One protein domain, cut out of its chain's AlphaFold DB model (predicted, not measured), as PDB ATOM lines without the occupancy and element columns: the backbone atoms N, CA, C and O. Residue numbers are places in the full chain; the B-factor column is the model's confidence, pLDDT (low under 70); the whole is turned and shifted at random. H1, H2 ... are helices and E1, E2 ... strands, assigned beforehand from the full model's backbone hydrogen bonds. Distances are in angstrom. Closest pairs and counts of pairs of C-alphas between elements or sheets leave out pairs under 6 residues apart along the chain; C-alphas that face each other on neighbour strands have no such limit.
ATOM      1  N   THR A   5     153.404 142.325 155.289       94.25
ATOM      2  CA  THR A   5     152.279 142.144 154.357       94.25
ATOM      3  C   THR A   5     151.257 143.270 154.490       94.25
ATOM      4  O   THR A   5     151.046 144.012 153.535       94.25
ATOM      5  N   GLU A   6     150.726 143.504 155.700       94.50
ATOM      6  CA  GLU A   6     149.756 144.584 155.955       94.50
ATOM      7  C   GLU A   6     150.321 145.967 155.585       94.50
ATOM      8  O   GLU A   6     149.596 146.876 155.177       94.50
ATOM      9  N   TYR A   7     151.629 146.164 155.780       96.56
ATOM     10  CA  TYR A   7     152.287 147.419 155.440       96.56
ATOM     11  C   TYR A   7     152.426 147.598 153.924       96.56
ATOM     12  O   TYR A   7     152.087 148.660 153.408       96.56
ATOM     13  N   ILE A   8     152.876 146.571 153.208       95.12
ATOM     14  CA  ILE A   8     153.043 146.583 151.752       95.12
ATOM     15  C   ILE A   8     151.687 146.779 151.065       95.12
ATOM     16  O   ILE A   8     151.555 147.672 150.232       95.12
ATOM     17  N   GLU A   9     150.656 146.039 151.477       92.44
ATOM     18  CA  GLU A   9     149.290 146.198 150.962       92.44
ATOM     19  C   GLU A   9     148.785 147.635 151.122       92.44
ATOM     20  O   GLU A   9     148.150 148.186 150.226       92.44
ATOM     21  N   SER A  10     149.116 148.291 152.235       93.81
ATOM     22  CA  SER A  10     148.707 149.677 152.457       93.81
ATOM     23  C   SER A  10     149.434 150.701 151.590       93.81
ATOM     24  O   SER A  10     148.834 151.716 151.240       93.81
ATOM     25  N   LEU A  11     150.701 150.450 151.235       92.00
ATOM     26  CA  LEU A  11     151.442 151.296 150.294       92.00
ATOM     27  C   LEU A  11     150.812 151.239 148.903       92.00
ATOM     28  O   LEU A  11     150.885 152.200 148.145       92.00
ATOM     29  N   PHE A  12     150.179 150.112 148.601       92.00
ATOM     30  CA  PHE A  12     149.668 149.768 147.290       92.00
ATOM     31  C   PHE A  12     148.140 149.828 147.174       92.00
ATOM     32  O   PHE A  12     147.599 149.551 146.109       92.00
ATOM     33  N   ILE A  13     147.436 150.251 148.229       90.38
ATOM     34  CA  ILE A  13     145.968 150.182 148.329       90.38
ATOM     35  C   ILE A  13     145.219 150.944 147.225       90.38
ATOM     36  O   ILE A  13     144.094 150.588 146.888       90.38
ATOM     37  N   ASN A  14     145.833 151.988 146.662       89.25
ATOM     38  CA  ASN A  14     145.234 152.820 145.615       89.25
ATOM     39  C   ASN A  14     145.789 152.526 144.212       89.25
ATOM     40  O   ASN A  14     145.450 153.242 143.272       89.25
ATOM     41  N   ILE A  15     146.626 151.495 144.071       90.75
ATOM     42  CA  ILE A  15     147.242 151.123 142.799       90.75
ATOM     43  C   ILE A  15     146.475 149.943 142.201       90.75
ATOM     44  O   ILE A  15     146.412 148.861 142.779       90.75
ATOM     45  N   GLU A  16     145.915 150.134 141.010       90.50
ATOM     46  CA  GLU A  16     145.326 149.044 140.229       90.50
ATOM     47  C   GLU A  16     146.434 148.337 139.435       90.50
ATOM     48  O   GLU A  16     146.903 148.874 138.435       90.50
ATOM     49  N   PHE A  17     146.913 147.179 139.890       90.38
ATOM     50  CA  PHE A  17     147.963 146.422 139.191       90.38
ATOM     51  C   PHE A  17     147.424 145.648 137.989       90.38
ATOM     52  O   PHE A  17     146.266 145.235 137.977       90.38
ATOM     53  N   ASP A  18     148.297 145.417 137.008       88.88
ATOM     54  CA  ASP A  18     147.995 144.576 135.846       88.88
ATOM     55  C   ASP A  18     147.938 143.095 136.262       88.88
ATOM     56  O   ASP A  18     147.095 142.342 135.780       88.88
ATOM     57  N   ASP A  19     148.817 142.696 137.187       88.88
ATOM     58  CA  ASP A  19     148.852 141.365 137.792       88.88
ATOM     59  C   ASP A  19     149.448 141.415 139.211       88.88
ATOM     60  O   ASP A  19     150.351 142.209 139.506       88.88
ATOM     61  N   VAL A  20     148.942 140.545 140.090       91.00
ATOM     62  CA  VAL A  20     149.483 140.319 141.434       91.00
ATOM     63  C   VAL A  20     149.585 138.821 141.674       91.00
ATOM     64  O   VAL A  20     148.581 138.117 141.786       91.00
ATOM     65  N   GLN A  21     150.813 138.336 141.812       91.19
ATOM     66  CA  GLN A  21     151.100 136.936 142.081       91.19
ATOM     67  C   GLN A  21     151.501 136.762 143.542       91.19
ATOM     68  O   GLN A  21     152.472 137.363 143.995       91.19
ATOM     69  N   VAL A  22     150.799 135.885 144.257       92.44
ATOM     70  CA  VAL A  22     151.119 135.516 145.641       92.44
ATOM     71  C   VAL A  22     151.464 134.032 145.688       92.44
ATOM     72  O   VAL A  22     150.736 133.195 145.159       92.44
ATOM     73  N   THR A  23     152.592 133.704 146.306       91.38
ATOM     74  CA  THR A  23     153.023 132.335 146.595       91.38
ATOM     75  C   THR A  23     153.274 132.219 148.086       91.38
ATOM     76  O   THR A  23     154.132 132.910 148.626       91.38
ATOM     77  N   GLU A  24     152.536 131.339 148.750       90.00
ATOM     78  CA  GLU A  24     152.652 131.121 150.188       90.00
ATOM     79  C   GLU A  24     152.997 129.658 150.467       90.00
ATOM     80  O   GLU A  24     152.396 128.736 149.912       90.00
ATOM     81  N   THR A  25     154.006 129.460 151.308       87.00
ATOM     82  CA  THR A  25     154.456 128.156 151.797       87.00
ATOM     83  C   THR A  25     154.707 128.241 153.299       87.00
ATOM     84  O   THR A  25     154.774 129.335 153.856       87.00
ATOM     85  N   ASP A  26     154.954 127.102 153.945       79.88
ATOM     86  CA  ASP A  26     155.303 127.054 155.374       79.88
ATOM     87  C   ASP A  26     156.597 127.820 155.727       79.88
ATOM     88  O   ASP A  26     156.862 128.073 156.900       79.88
ATOM     89  N   PHE A  27     157.431 128.163 154.737       79.88
ATOM     90  CA  PHE A  27     158.756 128.753 154.960       79.88
ATOM     91  C   PHE A  27     158.898 130.189 154.458       79.88
ATOM     92  O   PHE A  27     159.760 130.919 154.948       79.88
ATOM     93  N   TYR A  28     158.110 130.585 153.460       84.38
ATOM     94  CA  TYR A  28     158.181 131.919 152.876       84.38
ATOM     95  C   TYR A  28     156.848 132.337 152.258       84.38
ATOM     96  O   TYR A  28     156.074 131.507 151.771       84.38
ATOM     97  N   HIS A  29     156.637 133.649 152.241       91.56
ATOM     98  CA  HIS A  29     155.555 134.332 151.557       91.56
ATOM     99  C   HIS A  29     156.164 135.266 150.515       91.56
ATOM    100  O   HIS A  29     156.903 136.188 150.852       91.56
ATOM    101  N   TYR A  30     155.870 135.020 149.247       92.25
ATOM    102  CA  TYR A  30     156.429 135.756 148.126       92.25
ATOM    103  C   TYR A  30     155.322 136.434 147.326       92.25
ATOM    104  O   TYR A  30     154.367 135.784 146.898       92.25
ATOM    105  N   THR A  31     155.464 137.735 147.096       94.00
ATOM    106  CA  THR A  31     154.493 138.542 146.354       94.00
ATOM    107  C   THR A  31     155.182 139.268 145.212       94.00
ATOM    108  O   THR A  31     156.218 139.887 145.430       94.00
ATOM    109  N   ILE A  32     154.599 139.244 144.013       93.12
ATOM    110  CA  ILE A  32     155.000 140.086 142.881       93.12
ATOM    111  C   ILE A  32     153.822 140.972 142.490       93.12
ATOM    112  O   ILE A  32     152.731 140.469 142.239       93.12
ATOM    113  N   PHE A  33     154.072 142.270 142.369       93.38
ATOM    114  CA  PHE A  33     153.152 143.253 141.815       93.38
ATOM    115  C   PHE A  33     153.666 143.714 140.449       93.38
ATOM    116  O   PHE A  33     154.844 144.061 140.328       93.38
ATOM    117  N   ARG A  34     152.809 143.729 139.425       91.31
ATOM    118  CA  ARG A  34     153.167 144.072 138.039       91.31
ATOM    119  C   ARG A  34     152.288 145.199 137.512       91.31
ATOM    120  O   ARG A  34     151.064 145.134 137.625       91.31
ATOM    121  N   LYS A  35     152.901 146.242 136.954       90.00
ATOM    122  CA  LYS A  35     152.190 147.347 136.300       90.00
ATOM    123  C   LYS A  35     153.076 148.062 135.285       90.00
ATOM    124  O   LYS A  35     154.240 148.332 135.573       90.00
ATOM    125  N   ASN A  36     152.522 148.442 134.133       85.62
ATOM    126  CA  ASN A  36     153.203 149.276 133.126       85.62
ATOM    127  C   ASN A  36     154.560 148.704 132.653       85.62
ATOM    128  O   ASN A  36     155.490 149.457 132.372       85.62
ATOM    129  N   GLY A  37     154.703 147.376 132.585       86.12
ATOM    130  CA  GLY A  37     155.966 146.732 132.193       86.12
ATOM    131  C   GLY A  37     157.046 146.707 133.286       86.12
ATOM    132  O   GLY A  37     158.128 146.171 133.048       86.12
ATOM    133  N   THR A  38     156.748 147.203 134.491       90.81
ATOM    134  CA  THR A  38     157.612 147.142 135.678       90.81
ATOM    135  C   THR A  38     157.012 146.238 136.752       90.81
ATOM    136  O   THR A  38     155.815 146.286 137.036       90.81
ATOM    137  N   TYR A  39     157.842 145.403 137.374       92.31
ATOM    138  CA  TYR A  39     157.448 144.602 138.527       92.31
ATOM    139  C   TYR A  39     158.208 145.017 139.780       92.31
ATOM    140  O   TYR A  39     159.331 145.526 139.717       92.31
ATOM    141  N   ILE A  40     157.603 144.726 140.925       95.00
ATOM    142  CA  ILE A  40     158.272 144.690 142.214       95.00
ATOM    143  C   ILE A  40     157.885 143.419 142.960       95.00
ATOM    144  O   ILE A  40     156.717 143.039 142.978       95.00
ATOM    145  N   SER A  41     158.862 142.760 143.568       94.19
ATOM    146  CA  SER A  41     158.664 141.556 144.351       94.19
ATOM    147  C   SER A  41     159.193 141.680 145.773       94.19
ATOM    148  O   SER A  41     160.183 142.364 146.043       94.19
ATOM    149  N   PHE A  42     158.502 140.999 146.679       95.69
ATOM    150  CA  PHE A  42     158.807 140.926 148.097       95.69
ATOM    151  C   PHE A  42     158.858 139.469 148.509       95.69
ATOM    152  O   PHE A  42     157.932 138.709 148.245       95.69
ATOM    153  N   ASP A  43     159.936 139.103 149.180       94.19
ATOM    154  CA  ASP A  43     160.145 137.780 149.741       94.19
ATOM    155  C   ASP A  43     160.181 137.899 151.261       94.19
ATOM    156  O   ASP A  43     161.077 138.539 151.815       94.19
ATOM    157  N   LEU A  44     159.167 137.355 151.925       94.69
ATOM    158  CA  LEU A  44     158.920 137.492 153.354       94.69
ATOM    159  C   LEU A  44     159.113 136.148 154.058       94.69
ATOM    160  O   LEU A  44     158.670 135.105 153.583       94.69
ATOM    161  N   ILE A  45     159.730 136.190 155.231       93.50
ATOM    162  CA  ILE A  45     159.999 135.034 156.092       93.50
ATOM    163  C   ILE A  45     159.642 135.369 157.546       93.50
ATOM    164  O   ILE A  45     159.243 136.498 157.845       93.50
ATOM    165  N   GLU A  46     159.795 134.388 158.441       91.12
ATOM    166  CA  GLU A  46     159.588 134.551 159.891       91.12
ATOM    167  C   GLU A  46     158.203 135.148 160.202       91.12
ATOM    168  O   GLU A  46     158.089 136.245 160.742       91.12
ATOM    169  N   ASP A  47     157.138 134.459 159.776       89.75
ATOM    170  CA  ASP A  47     155.744 134.904 159.939       89.75
ATOM    171  C   ASP A  47     155.485 136.318 159.384       89.75
ATOM    172  O   ASP A  47     154.740 137.117 159.955       89.75
ATOM    173  N   GLN A  48     156.123 136.635 158.250       92.81
ATOM    174  CA  GLN A  48     156.015 137.921 157.547       92.81
ATOM    175  C   GLN A  48     156.585 139.109 158.350       92.81
ATOM    176  O   GLN A  48     156.342 140.275 158.018       92.81
ATOM    177  N   MET A  49     157.371 138.839 159.398       95.44
ATOM    178  CA  MET A  49     158.037 139.856 160.218       95.44
ATOM    179  C   MET A  49     159.392 140.277 159.662       95.44
ATOM    180  O   MET A  49     159.932 141.299 160.089       95.44
ATOM    181  N   LYS A  50     159.927 139.554 158.679       95.69
ATOM    182  CA  LYS A  50     161.171 139.915 158.006       95.69
ATOM    183  C   LYS A  50     161.010 139.848 156.493       95.69
ATOM    184  O   LYS A  50     160.529 138.859 155.950       95.69
ATOM    185  N   ILE A  51     161.466 140.893 155.811       95.56
ATOM    186  CA  ILE A  51     161.739 140.851 154.376       95.56
ATOM    187  C   ILE A  51     163.111 140.203 154.200       95.56
ATOM    188  O   ILE A  51     164.103 140.727 154.705       95.56
ATOM    189  N   ARG A  52     163.164 139.088 153.473       93.31
ATOM    190  CA  ARG A  52     164.399 138.437 153.028       93.31
ATOM    191  C   ARG A  52     165.023 139.170 151.843       93.31
ATOM    192  O   ARG A  52     166.238 139.337 151.806       93.31
ATOM    193  N   LYS A  53     164.192 139.603 150.889       92.50
ATOM    194  CA  LYS A  53     164.621 140.262 149.648       92.50
ATOM    195  C   LYS A  53     163.514 141.156 149.087       92.50
ATOM    196  O   LYS A  53     162.335 140.814 149.166       92.50
ATOM    197  N   VAL A  54     163.916 142.276 148.487       94.75
ATOM    198  CA  VAL A  54     163.057 143.093 147.617       94.75
ATOM    199  C   VAL A  54     163.773 143.304 146.295       94.75
ATOM    200  O   VAL A  54     164.960 143.643 146.275       94.75
ATOM    201  N   GLU A  55     163.048 143.116 145.202       93.62
ATOM    202  CA  GLU A  55     163.569 143.244 143.847       93.62
ATOM    203  C   GLU A  55     162.563 143.965 142.950       93.62
ATOM    204  O   GLU A  55     161.358 143.842 143.127       93.62
ATOM    205  N   CYS A  56     163.048 144.707 141.964       93.25
ATOM    206  CA  CYS A  56     162.246 145.274 140.895       93.25
ATOM    207  C   CYS A  56     162.939 145.110 139.542       93.25
ATOM    208  O   CYS A  56     164.159 144.956 139.448       93.25
ATOM    209  N   GLY A  57     162.163 145.163 138.469       91.12
ATOM    210  CA  GLY A  57     162.692 145.015 137.120       91.12
ATOM    211  C   GLY A  57     161.605 145.132 136.069       91.12
ATOM    212  O   GLY A  57     160.491 145.565 136.357       91.12
ATOM    213  N   LYS A  58     161.934 144.733 134.841       87.81
ATOM    214  CA  LYS A  58     161.006 144.751 133.709       87.81
ATOM    215  C   LYS A  58     160.358 143.392 133.481       87.81
ATOM    216  O   LYS A  58     161.030 142.358 133.529       87.81
ATOM    217  N   TYR A  59     159.080 143.395 133.129       83.75
ATOM    218  CA  TYR A  59     158.368 142.218 132.628       83.75
ATOM    219  C   TYR A  59     157.739 142.517 131.265       83.75
ATOM    220  O   TYR A  59     157.485 143.671 130.924       83.75
ATOM    221  N   SER A  60     157.508 141.472 130.471       71.44
ATOM    222  CA  SER A  60     156.770 141.575 129.212       71.44
ATOM    223  C   SER A  60     155.580 140.638 129.242       71.44
ATOM    224  O   SER A  60     155.702 139.487 129.658       71.44
ATOM    225  N   VAL A  61     154.460 141.124 128.719       60.69
ATOM    226  CA  VAL A  61     153.266 140.323 128.454       60.69
ATOM    227  C   VAL A  61     153.349 139.858 126.999       60.69
ATOM    228  O   VAL A  61     153.416 140.695 126.096       60.69
ATOM    229  N   LEU A  62     153.392 138.549 126.729       55.22
ATOM    230  CA  LEU A  62     153.219 138.065 125.353       55.22
ATOM    231  C   LEU A  62     151.762 138.239 124.936       55.22
ATOM    232  O   LEU A  62     150.850 137.843 125.658       55.22
ATOM    233  N   SER A  63     151.557 138.779 123.736       50.25
ATOM    234  CA  SER A  63     150.246 139.154 123.203       50.25
ATOM    235  C   SER A  63     149.240 138.006 123.063       50.25
ATOM    236  O   SER A  63     148.065 138.291 122.874       50.25
ATOM    237  N   ASP A  64     149.663 136.739 123.176       49.12
ATOM    238  CA  ASP A  64     148.834 135.599 122.766       49.12
ATOM    239  C   ASP A  64     148.660 134.460 123.783       49.12
ATOM    240  O   ASP A  64     148.062 133.462 123.403       49.12
ATOM    241  N   ASN A  65     149.126 134.553 125.040       42.16
ATOM    242  CA  ASN A  65     148.667 133.686 126.149       42.16
ATOM    243  C   ASN A  65     149.384 134.024 127.469       42.16
ATOM    244  O   ASN A  65     150.606 133.911 127.532       42.16
ATOM    245  N   HIS A  66     148.582 134.365 128.489       43.00
ATOM    246  CA  HIS A  66     148.777 134.515 129.951       43.00
ATOM    247  C   HIS A  66     150.076 134.013 130.623       43.00
ATOM    248  O   HIS A  66     150.037 133.350 131.658       43.00
ATOM    249  N   SER A  67     151.237 134.326 130.068       44.88
ATOM    250  CA  SER A  67     152.530 134.046 130.674       44.88
ATOM    251  C   SER A  67     153.348 135.321 130.644       44.88
ATOM    252  O   SER A  67     153.965 135.673 129.640       44.88
ATOM    253  N   ASP A  68     153.311 136.028 131.766       53.69
ATOM    254  CA  ASP A  68     154.259 137.093 132.040       53.69
ATOM    255  C   ASP A  68     155.599 136.432 132.341       53.69
ATOM    256  O   ASP A  68     155.701 135.579 133.228       53.69
ATOM    257  N   TYR A  69     156.638 136.813 131.609       56.03
ATOM    258  CA  TYR A  69     157.998 136.450 131.981       56.03
ATOM    259  C   TYR A  69     158.851 137.691 132.129       56.03
ATOM    260  O   TYR A  69     158.687 138.720 131.466       56.03
ATOM    261  N   GLU A  70     159.778 137.566 133.063       55.50
ATOM    262  CA  GLU A  70     160.809 138.546 133.279       55.50
ATOM    263  C   GLU A  70     161.688 138.637 132.026       55.50
ATOM    264  O   GLU A  70     162.254 137.645 131.569       55.50
ATOM    265  N   ILE A  71     161.786 139.836 131.457       59.28
ATOM    266  CA  ILE A  71     162.658 140.127 130.306       59.28
ATOM    267  C   ILE A  71     163.887 140.939 130.713       59.28
ATOM    268  O   ILE A  71     164.690 141.346 129.869       59.28
ATOM    269  N   SER A  72     164.021 141.227 132.006       60.53
ATOM    270  CA  SER A  72     164.995 142.184 132.490       60.53
ATOM    271  C   SER A  72     166.407 141.614 132.409       60.53
ATOM    272  O   SER A  72     166.755 140.650 133.078       60.53
ATOM    273  N   SER A  73     167.259 142.252 131.602       68.38
ATOM    274  CA  SER A  73     168.708 141.992 131.622       68.38
ATOM    275  C   SER A  73     169.388 142.576 132.863       68.38
ATOM    276  O   SER A  73     170.593 142.396 133.030       68.38
ATOM    277  N   VAL A  74     168.651 143.354 133.661       84.00
ATOM    278  CA  VAL A  74     169.106 143.996 134.894       84.00
ATOM    279  C   VAL A  74     167.947 144.066 135.881       84.00
ATOM    280  O   VAL A  74     166.829 144.393 135.497       84.00
ATOM    281  N   LYS A  75     168.213 143.818 137.156       89.19
ATOM    282  CA  LYS A  75     167.238 143.908 138.242       89.19
ATOM    283  C   LYS A  75     167.723 144.920 139.272       89.19
ATOM    284  O   LYS A  75     168.916 144.947 139.586       89.19
ATOM    285  N   GLY A  76     166.817 145.750 139.773       92.81
ATOM    286  CA  GLY A  76     167.049 146.597 140.934       92.81
ATOM    287  C   GLY A  76     166.813 145.787 142.203       92.81
ATOM    288  O   GLY A  76     165.753 145.200 142.366       92.81
ATOM    289  N   VAL A  77     167.785 145.737 143.104       94.38
ATOM    290  CA  VAL A  77     167.686 144.990 144.363       94.38
ATOM    291  C   VAL A  77     167.878 145.922 145.545       94.38
ATOM    292  O   VAL A  77     168.696 146.845 145.504       94.38
ATOM    293  N   PHE A  78     167.127 145.677 146.611       95.81
ATOM    294  CA  PHE A  78     167.297 146.409 147.854       95.81
ATOM    295  C   PHE A  78     168.652 146.087 148.495       95.81
ATOM    296  O   PHE A  78     168.968 144.926 148.711       95.81
ATOM    297  N   ASN A  79     169.455 147.093 148.838       95.12
ATOM    298  CA  ASN A  79     170.747 146.906 149.494       95.12
ATOM    299  C   ASN A  79     171.084 148.089 150.413       95.12
ATOM    300  O   ASN A  79     171.394 149.186 149.946       95.12
ATOM    301  N   LYS A  80     171.131 147.848 151.729       94.69
ATOM    302  CA  LYS A  80     171.386 148.874 152.761       94.69
ATOM    303  C   LYS A  80     172.721 149.606 152.628       94.69
ATOM    304  O   LYS A  80     172.889 150.675 153.206       94.69
ATOM    305  N   THR A  81     173.675 149.047 151.887       93.38
ATOM    306  CA  THR A  81     175.012 149.634 151.710       93.38
ATOM    307  C   THR A  81     175.094 150.636 150.556       93.38
ATOM    308  O   THR A  81     176.134 151.270 150.375       93.38
ATOM    309  N   LYS A  82     174.027 150.774 149.758       93.62
ATOM    310  CA  LYS A  82     174.017 151.586 148.537       93.62
ATOM    311  C   LYS A  82     173.234 152.890 148.710       93.62
ATOM    312  O   LYS A  82     172.317 152.951 149.532       93.62
ATOM    313  N   PRO A  83     173.559 153.939 147.930       92.12
ATOM    314  CA  PRO A  83     172.747 155.150 147.868       92.12
ATOM    315  C   PRO A  83     171.296 154.821 147.514       92.12
ATOM    316  O   PRO A  83     171.046 154.000 146.634       92.12
ATOM    317  N   HIS A  84     170.345 155.450 148.210       92.50
ATOM    318  CA  HIS A  84     168.905 155.180 148.057       92.50
ATOM    319  C   HIS A  84     168.513 153.705 148.256       92.50
ATOM    320  O   HIS A  84     167.425 153.288 147.873       92.50
ATOM    321  N   TYR A  85     169.399 152.920 148.874       95.31
ATOM    322  CA  TYR A  85     169.238 151.500 149.145       95.31
ATOM    323  C   TYR A  85     168.971 150.631 147.911       95.31
ATOM    324  O   TYR A  85     168.376 149.567 148.046       95.31
ATOM    325  N   ILE A  86     169.402 151.059 146.722       94.06
ATOM    326  CA  ILE A  86     169.249 150.296 145.479       94.06
ATOM    327  C   ILE A  86     170.615 149.893 144.920       94.06
ATOM    328  O   ILE A  86     171.544 150.695 144.867       94.06
ATOM    329  N   ASP A  87     170.733 148.647 144.481       93.25
ATOM    330  CA  ASP A  87     171.806 148.183 143.603       93.25
ATOM    331  C   ASP A  87     171.190 147.636 142.317       93.25
ATOM    332  O   ASP A  87     170.028 147.240 142.311       93.25
ATOM    333  N   TYR A  88     171.966 147.578 141.238       91.62
ATOM    334  CA  TYR A  88     171.512 146.973 139.987       91.62
ATOM    335  C   TYR A  88     172.429 145.827 139.575       91.62
ATOM    336  O   TYR A  88     173.648 145.996 139.494       91.62
ATOM    337  N   LEU A  89     171.837 144.670 139.285       87.81
ATOM    338  CA  LEU A  89     172.544 143.424 138.982       87.81
ATOM    339  C   LEU A  89     172.042 142.830 137.664       87.81
ATOM    340  O   LEU A  89     170.850 142.881 137.389       87.81
ATOM    341  N   GLN A  90     172.935 142.256 136.850       79.19
ATOM    342  CA  GLN A  90     172.550 141.615 135.579       79.19
ATOM    343  C   GLN A  90     171.684 140.367 135.802       79.19
ATOM    344  O   GLN A  90     170.749 140.098 135.057       79.19
ATOM    345  N   THR A  91     172.005 139.616 136.850       70.25
ATOM    346  CA  THR A  91     171.208 138.515 137.378       70.25
ATOM    347  C   THR A  91     171.163 138.648 138.890       70.25
ATOM    348  O   THR A  91     172.139 139.059 139.516       70.25
ATOM    349  N   SER A  92     170.011 138.323 139.453       59.66
ATOM    350  CA  SER A  92     169.739 138.316 140.885       59.66
ATOM    351  C   SER A  92     169.390 136.870 141.208       59.66
ATOM    352  O   SER A  92     168.331 136.385 140.804       59.66
ATOM    353  N   TRP A  93     170.350 136.150 141.780       56.28
ATOM    354  CA  TRP A  93     170.220 134.736 142.153       56.28
ATOM    355  C   TRP A  93     169.906 134.644 143.661       56.28
ATOM    356  O   TRP A  93     169.542 135.627 144.293       56.28
ATOM    357  N   ASP A  94     170.108 133.496 144.306       52.50
ATOM    358  CA  ASP A  94     170.061 133.384 145.779       52.50
ATOM    359  C   ASP A  94     171.254 134.082 146.491       52.50
ATOM    360  O   ASP A  94     171.495 133.892 147.684       52.50
ATOM    361  N   GLY A  95     172.050 134.876 145.761       53.91
ATOM    362  CA  GLY A  95     173.247 135.551 146.269       53.91
ATOM    363  C   GLY A  95     172.962 136.824 147.070       53.91
ATOM    364  O   GLY A  95     173.792 137.230 147.887       53.91
ATOM    365  N   GLU A  96     171.796 137.446 146.878       73.19
ATOM    366  CA  GLU A  96     171.354 138.628 147.627       73.19
ATOM    367  C   GLU A  96     170.719 138.214 148.959       73.19
ATOM    368  O   GLU A  96     169.514 138.338 149.168       73.19
ATOM    369  N   CYS A  97     171.543 137.678 149.858       72.88
ATOM    370  CA  CYS A  97     171.117 137.200 151.168       72.88
ATOM    371  C   CYS A  97     171.878 137.872 152.319       72.88
ATOM    372  O   CYS A  97     172.966 138.441 152.158       72.88
ATOM    373  N   GLY A  98     171.290 137.801 153.512       83.56
ATOM    374  CA  GLY A  98     171.883 138.288 154.746       83.56
ATOM    375  C   GLY A  98     171.623 139.765 155.025       83.56
ATOM    376  O   GLY A  98     170.893 140.469 154.325       83.56
ATOM    377  N   ASN A  99     172.281 140.251 156.078       89.12
ATOM    378  CA  ASN A  99     171.936 141.504 156.748       89.12
ATOM    379  C   ASN A  99     171.925 142.753 155.866       89.12
ATOM    380  O   ASN A  99     171.380 143.747 156.317       89.12
ATOM    381  N   ASN A 100     172.518 142.767 154.670       92.56
ATOM    382  CA  ASN A 100     172.474 143.934 153.781       92.56
ATOM    383  C   ASN A 100     171.165 144.034 152.981       92.56
ATOM    384  O   ASN A 100     170.788 145.140 152.600       92.56
ATOM    385  N   TYR A 101     170.492 142.906 152.759       92.69
ATOM    386  CA  TYR A 101     169.282 142.775 151.941       92.69
ATOM    387  C   TYR A 101     168.027 142.569 152.806       92.69
ATOM    388  O   TYR A 101     166.916 142.867 152.380       92.69
ATOM    389  N   GLU A 102     168.209 142.117 154.047       94.69
ATOM    390  CA  GLU A 102     167.110 141.832 154.969       94.69
ATOM    391  C   GLU A 102     166.599 143.073 155.725       94.69
ATOM    392  O   GLU A 102     167.374 143.972 156.092       94.69
ATOM    393  N   LEU A 103     165.299 143.080 156.036       95.94
ATOM    394  CA  LEU A 103     164.646 144.083 156.882       95.94
ATOM    395  C   LEU A 103     163.678 143.443 157.881       95.94
ATOM    396  O   LEU A 103     162.632 142.916 157.503       95.94
ATOM    397  N   ASP A 104     163.978 143.581 159.170       96.56
ATOM    398  CA  ASP A 104     163.030 143.271 160.243       96.56
ATOM    399  C   ASP A 104     161.907 144.308 160.288       96.56
ATOM    400  O   ASP A 104     162.121 145.497 160.028       96.56
ATOM    401  N   PHE A 105     160.701 143.890 160.650       96.88
ATOM    402  CA  PHE A 105     159.566 144.793 160.737       96.88
ATOM    403  C   PHE A 105     159.770 145.825 161.850       96.88
ATOM    404  O   PHE A 105     159.902 145.498 163.027       96.88
ATOM    405  N   GLY A 106     159.768 147.106 161.480       95.38
ATOM    406  CA  GLY A 106     159.980 148.197 162.424       95.38
ATOM    407  C   GLY A 106     159.872 149.565 161.763       95.38
ATOM    408  O   GLY A 106     159.971 149.692 160.545       95.38
ATOM    409  N   THR A 107     159.651 150.608 162.563       93.44
ATOM    410  CA  THR A 107     159.413 151.972 162.060       93.44
ATOM    411  C   THR A 107     160.583 152.512 161.236       93.44
ATOM    412  O   THR A 107     160.360 153.066 160.166       93.44
ATOM    413  N   GLU A 108     161.822 152.309 161.687       94.56
ATOM    414  CA  GLU A 108     163.024 152.735 160.955       94.56
ATOM    415  C   GLU A 108     163.163 151.998 159.615       94.56
ATOM    416  O   GLU A 108     163.341 152.614 158.565       94.56
ATOM    417  N   ASN A 109     162.975 150.676 159.631       96.12
ATOM    418  CA  ASN A 109     163.079 149.847 158.435       96.12
ATOM    419  C   ASN A 109     161.969 150.138 157.415       96.12
ATOM    420  O   ASN A 109     162.206 150.028 156.215       96.12
ATOM    421  N   LYS A 110     160.786 150.588 157.853       96.25
ATOM    422  CA  LYS A 110     159.736 151.094 156.953       96.25
ATOM    423  C   LYS A 110     160.188 152.337 156.195       96.25
ATOM    424  O   LYS A 110     159.942 152.443 154.998       96.25
ATOM    425  N   THR A 111     160.874 153.265 156.862       95.56
ATOM    426  CA  THR A 111     161.444 154.450 156.204       95.56
ATOM    427  C   THR A 111     162.514 154.057 155.188       95.56
ATOM    428  O   THR A 111     162.531 154.595 154.082       95.56
ATOM    429  N   ILE A 112     163.370 153.092 155.536       96.31
ATOM    430  CA  ILE A 112     164.393 152.548 154.634       96.31
ATOM    431  C   ILE A 112     163.745 151.913 153.397       96.31
ATOM    432  O   ILE A 112     164.111 152.259 152.274       96.31
ATOM    433  N   LEU A 113     162.741 151.054 153.596       97.12
ATOM    434  CA  LEU A 113     162.006 150.424 152.503       97.12
ATOM    435  C   LEU A 113     161.350 151.473 151.603       97.12
ATOM    436  O   LEU A 113     161.549 151.445 150.395       97.12
ATOM    437  N   ASN A 114     160.631 152.444 152.171       95.56
ATOM    438  CA  ASN A 114     159.975 153.492 151.387       95.56
ATOM    439  C   ASN A 114     160.956 154.261 150.506       95.56
ATOM    440  O   ASN A 114     160.599 154.643 149.396       95.56
ATOM    441  N   HIS A 115     162.178 154.491 150.989       94.62
ATOM    442  CA  HIS A 115     163.196 155.200 150.227       94.62
ATOM    443  C   HIS A 115     163.677 154.392 149.014       94.62
ATOM    444  O   HIS A 115     163.799 154.962 147.933       94.62
ATOM    445  N   PHE A 116     163.863 153.078 149.167       95.88
ATOM    446  CA  PHE A 116     164.090 152.179 148.033       95.88
ATOM    447  C   PHE A 116     162.905 152.211 147.061       95.88
ATOM    448  O   PHE A 116     163.088 152.413 145.862       95.88
ATOM    449  N   LEU A 117     161.684 152.085 147.590       95.69
ATOM    450  CA  LEU A 117     160.447 152.008 146.816       95.69
ATOM    451  C   LEU A 117     160.127 153.277 146.022       95.69
ATOM    452  O   LEU A 117     159.440 153.182 145.009       95.69
ATOM    453  N   GLN A 118     160.660 154.444 146.404       94.19
ATOM    454  CA  GLN A 118     160.513 155.666 145.605       94.19
ATOM    455  C   GLN A 118     160.926 155.448 144.145       94.19
ATOM    456  O   GLN A 118     160.299 156.000 143.244       94.19
ATOM    457  N   ILE A 119     161.955 154.633 143.902       94.19
ATOM    458  CA  ILE A 119     162.477 154.413 142.556       94.19
ATOM    459  C   ILE A 119     161.490 153.612 141.694       94.19
ATOM    460  O   ILE A 119     160.980 154.185 140.732       94.19
ATOM    461  N   PRO A 120     161.163 152.343 142.009       93.56
ATOM    462  CA  PRO A 120     160.241 151.564 141.186       93.56
ATOM    463  C   PRO A 120     158.803 152.093 141.217       93.56
ATOM    464  O   PRO A 120     158.084 151.905 140.238       93.56
ATOM    465  N   ILE A 121     158.371 152.761 142.296       93.44
ATOM    466  CA  ILE A 121     156.996 153.265 142.381       93.44
ATOM    467  C   ILE A 121     156.841 154.600 141.659       93.44
ATOM    468  O   ILE A 121     155.899 154.722 140.892       93.44
ATOM    469  N   HIS A 122     157.744 155.570 141.845       92.25
ATOM    470  CA  HIS A 122     157.484 156.956 141.427       92.25
ATOM    471  C   HIS A 122     158.445 157.540 140.390       92.25
ATOM    472  O   HIS A 122     158.099 158.525 139.736       92.25
ATOM    473  N   ILE A 123     159.653 156.988 140.252       93.44
ATOM    474  CA  ILE A 123     160.729 157.630 139.477       93.44
ATOM    475  C   ILE A 123     161.044 156.864 138.189       93.44
ATOM    476  O   ILE A 123     161.240 157.484 137.145       93.44
ATOM    477  N   GLY A 124     161.105 155.534 138.250       92.88
ATOM    478  CA  GLY A 124     161.613 154.712 137.154       92.88
ATOM    479  C   GLY A 124     163.120 154.897 136.938       92.88
ATOM    480  O   GLY A 124     163.837 155.456 137.776       92.88
TER     481      GLY A 124
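Overview. This is residues 5 to 124 of the 203 residues of an uncharacterized protein of Flavobacteriales bacterium (UniProt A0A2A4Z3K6). A twisted wall of antiparallel strands has the long helix H2 packed over one face, along the strands, while the short H1 only grazes the sheet near H2. The loop of residues 62 to 67 sticks out. The printed part has 120 residues, with two named helices and seven named strands: along the chain H1 comes first, then the strands E1 to E7, then H2; the sheet is branched, E4 having three neighbours, E3, E5 and E6, and the class is mixed, helices and strands. It is compact, with a radius of gyration of the C-alphas of 13.9 A, and only just elongated, spanning 43 by 28 by 28 A.

Along the chain. H1, residues 5 to 11, begins at C-alpha 5 (152.279, 142.144, 154.357). E1 is residues 19 to 24, E2 29 to 35 (20.3 A), E3 38 to 45 (23.9 A), E4 50 to 61 (30.6 A), E5 68 to 70, E6 75 to 78 and E7 86 to 89. H2, residues 107 to 123, measures 23.3 A and ends at C-alpha 123 (160.729, 157.630, 139.477).

Arrangement. E1 to E5 form a meander, each strand the antiparallel neighbour of the one before: N 21 and O 32 are 2.9 A apart, N 33 and O 40 2.8 A, N 41 and O 55 2.8 A, N 60 and O 69 3.2 A. E4 bends by 63 degrees at residue 58; E3 lies on one side of it, E5 and E6 on the other side. E6 pairs antiparallel with E4, N 56 and O 76 2.8 A, and with E7 in a hairpin, N 77 and O 87 2.8 A. H2 is on the sheet at a height of 9.9 A, over E4 and only just over E6, with 3 C-alphas; the closest C-alphas of H2 and E4, Pro 120 and Cys 56, are 6.6 A apart. H2 has a kink of 41 degrees near residue 117. In H1 every O i to N i+4 pair is within hydrogen-bond range, in H2 11 of 13.

Size, cuts and confidence. The C-alphas farthest apart, of Asp 64 and Glu 108, are 44.2 A apart. The printed part has no cut; the link E7 to H2 is long. Residues 61 to 73 and 92 to 95 have pLDDT under 70.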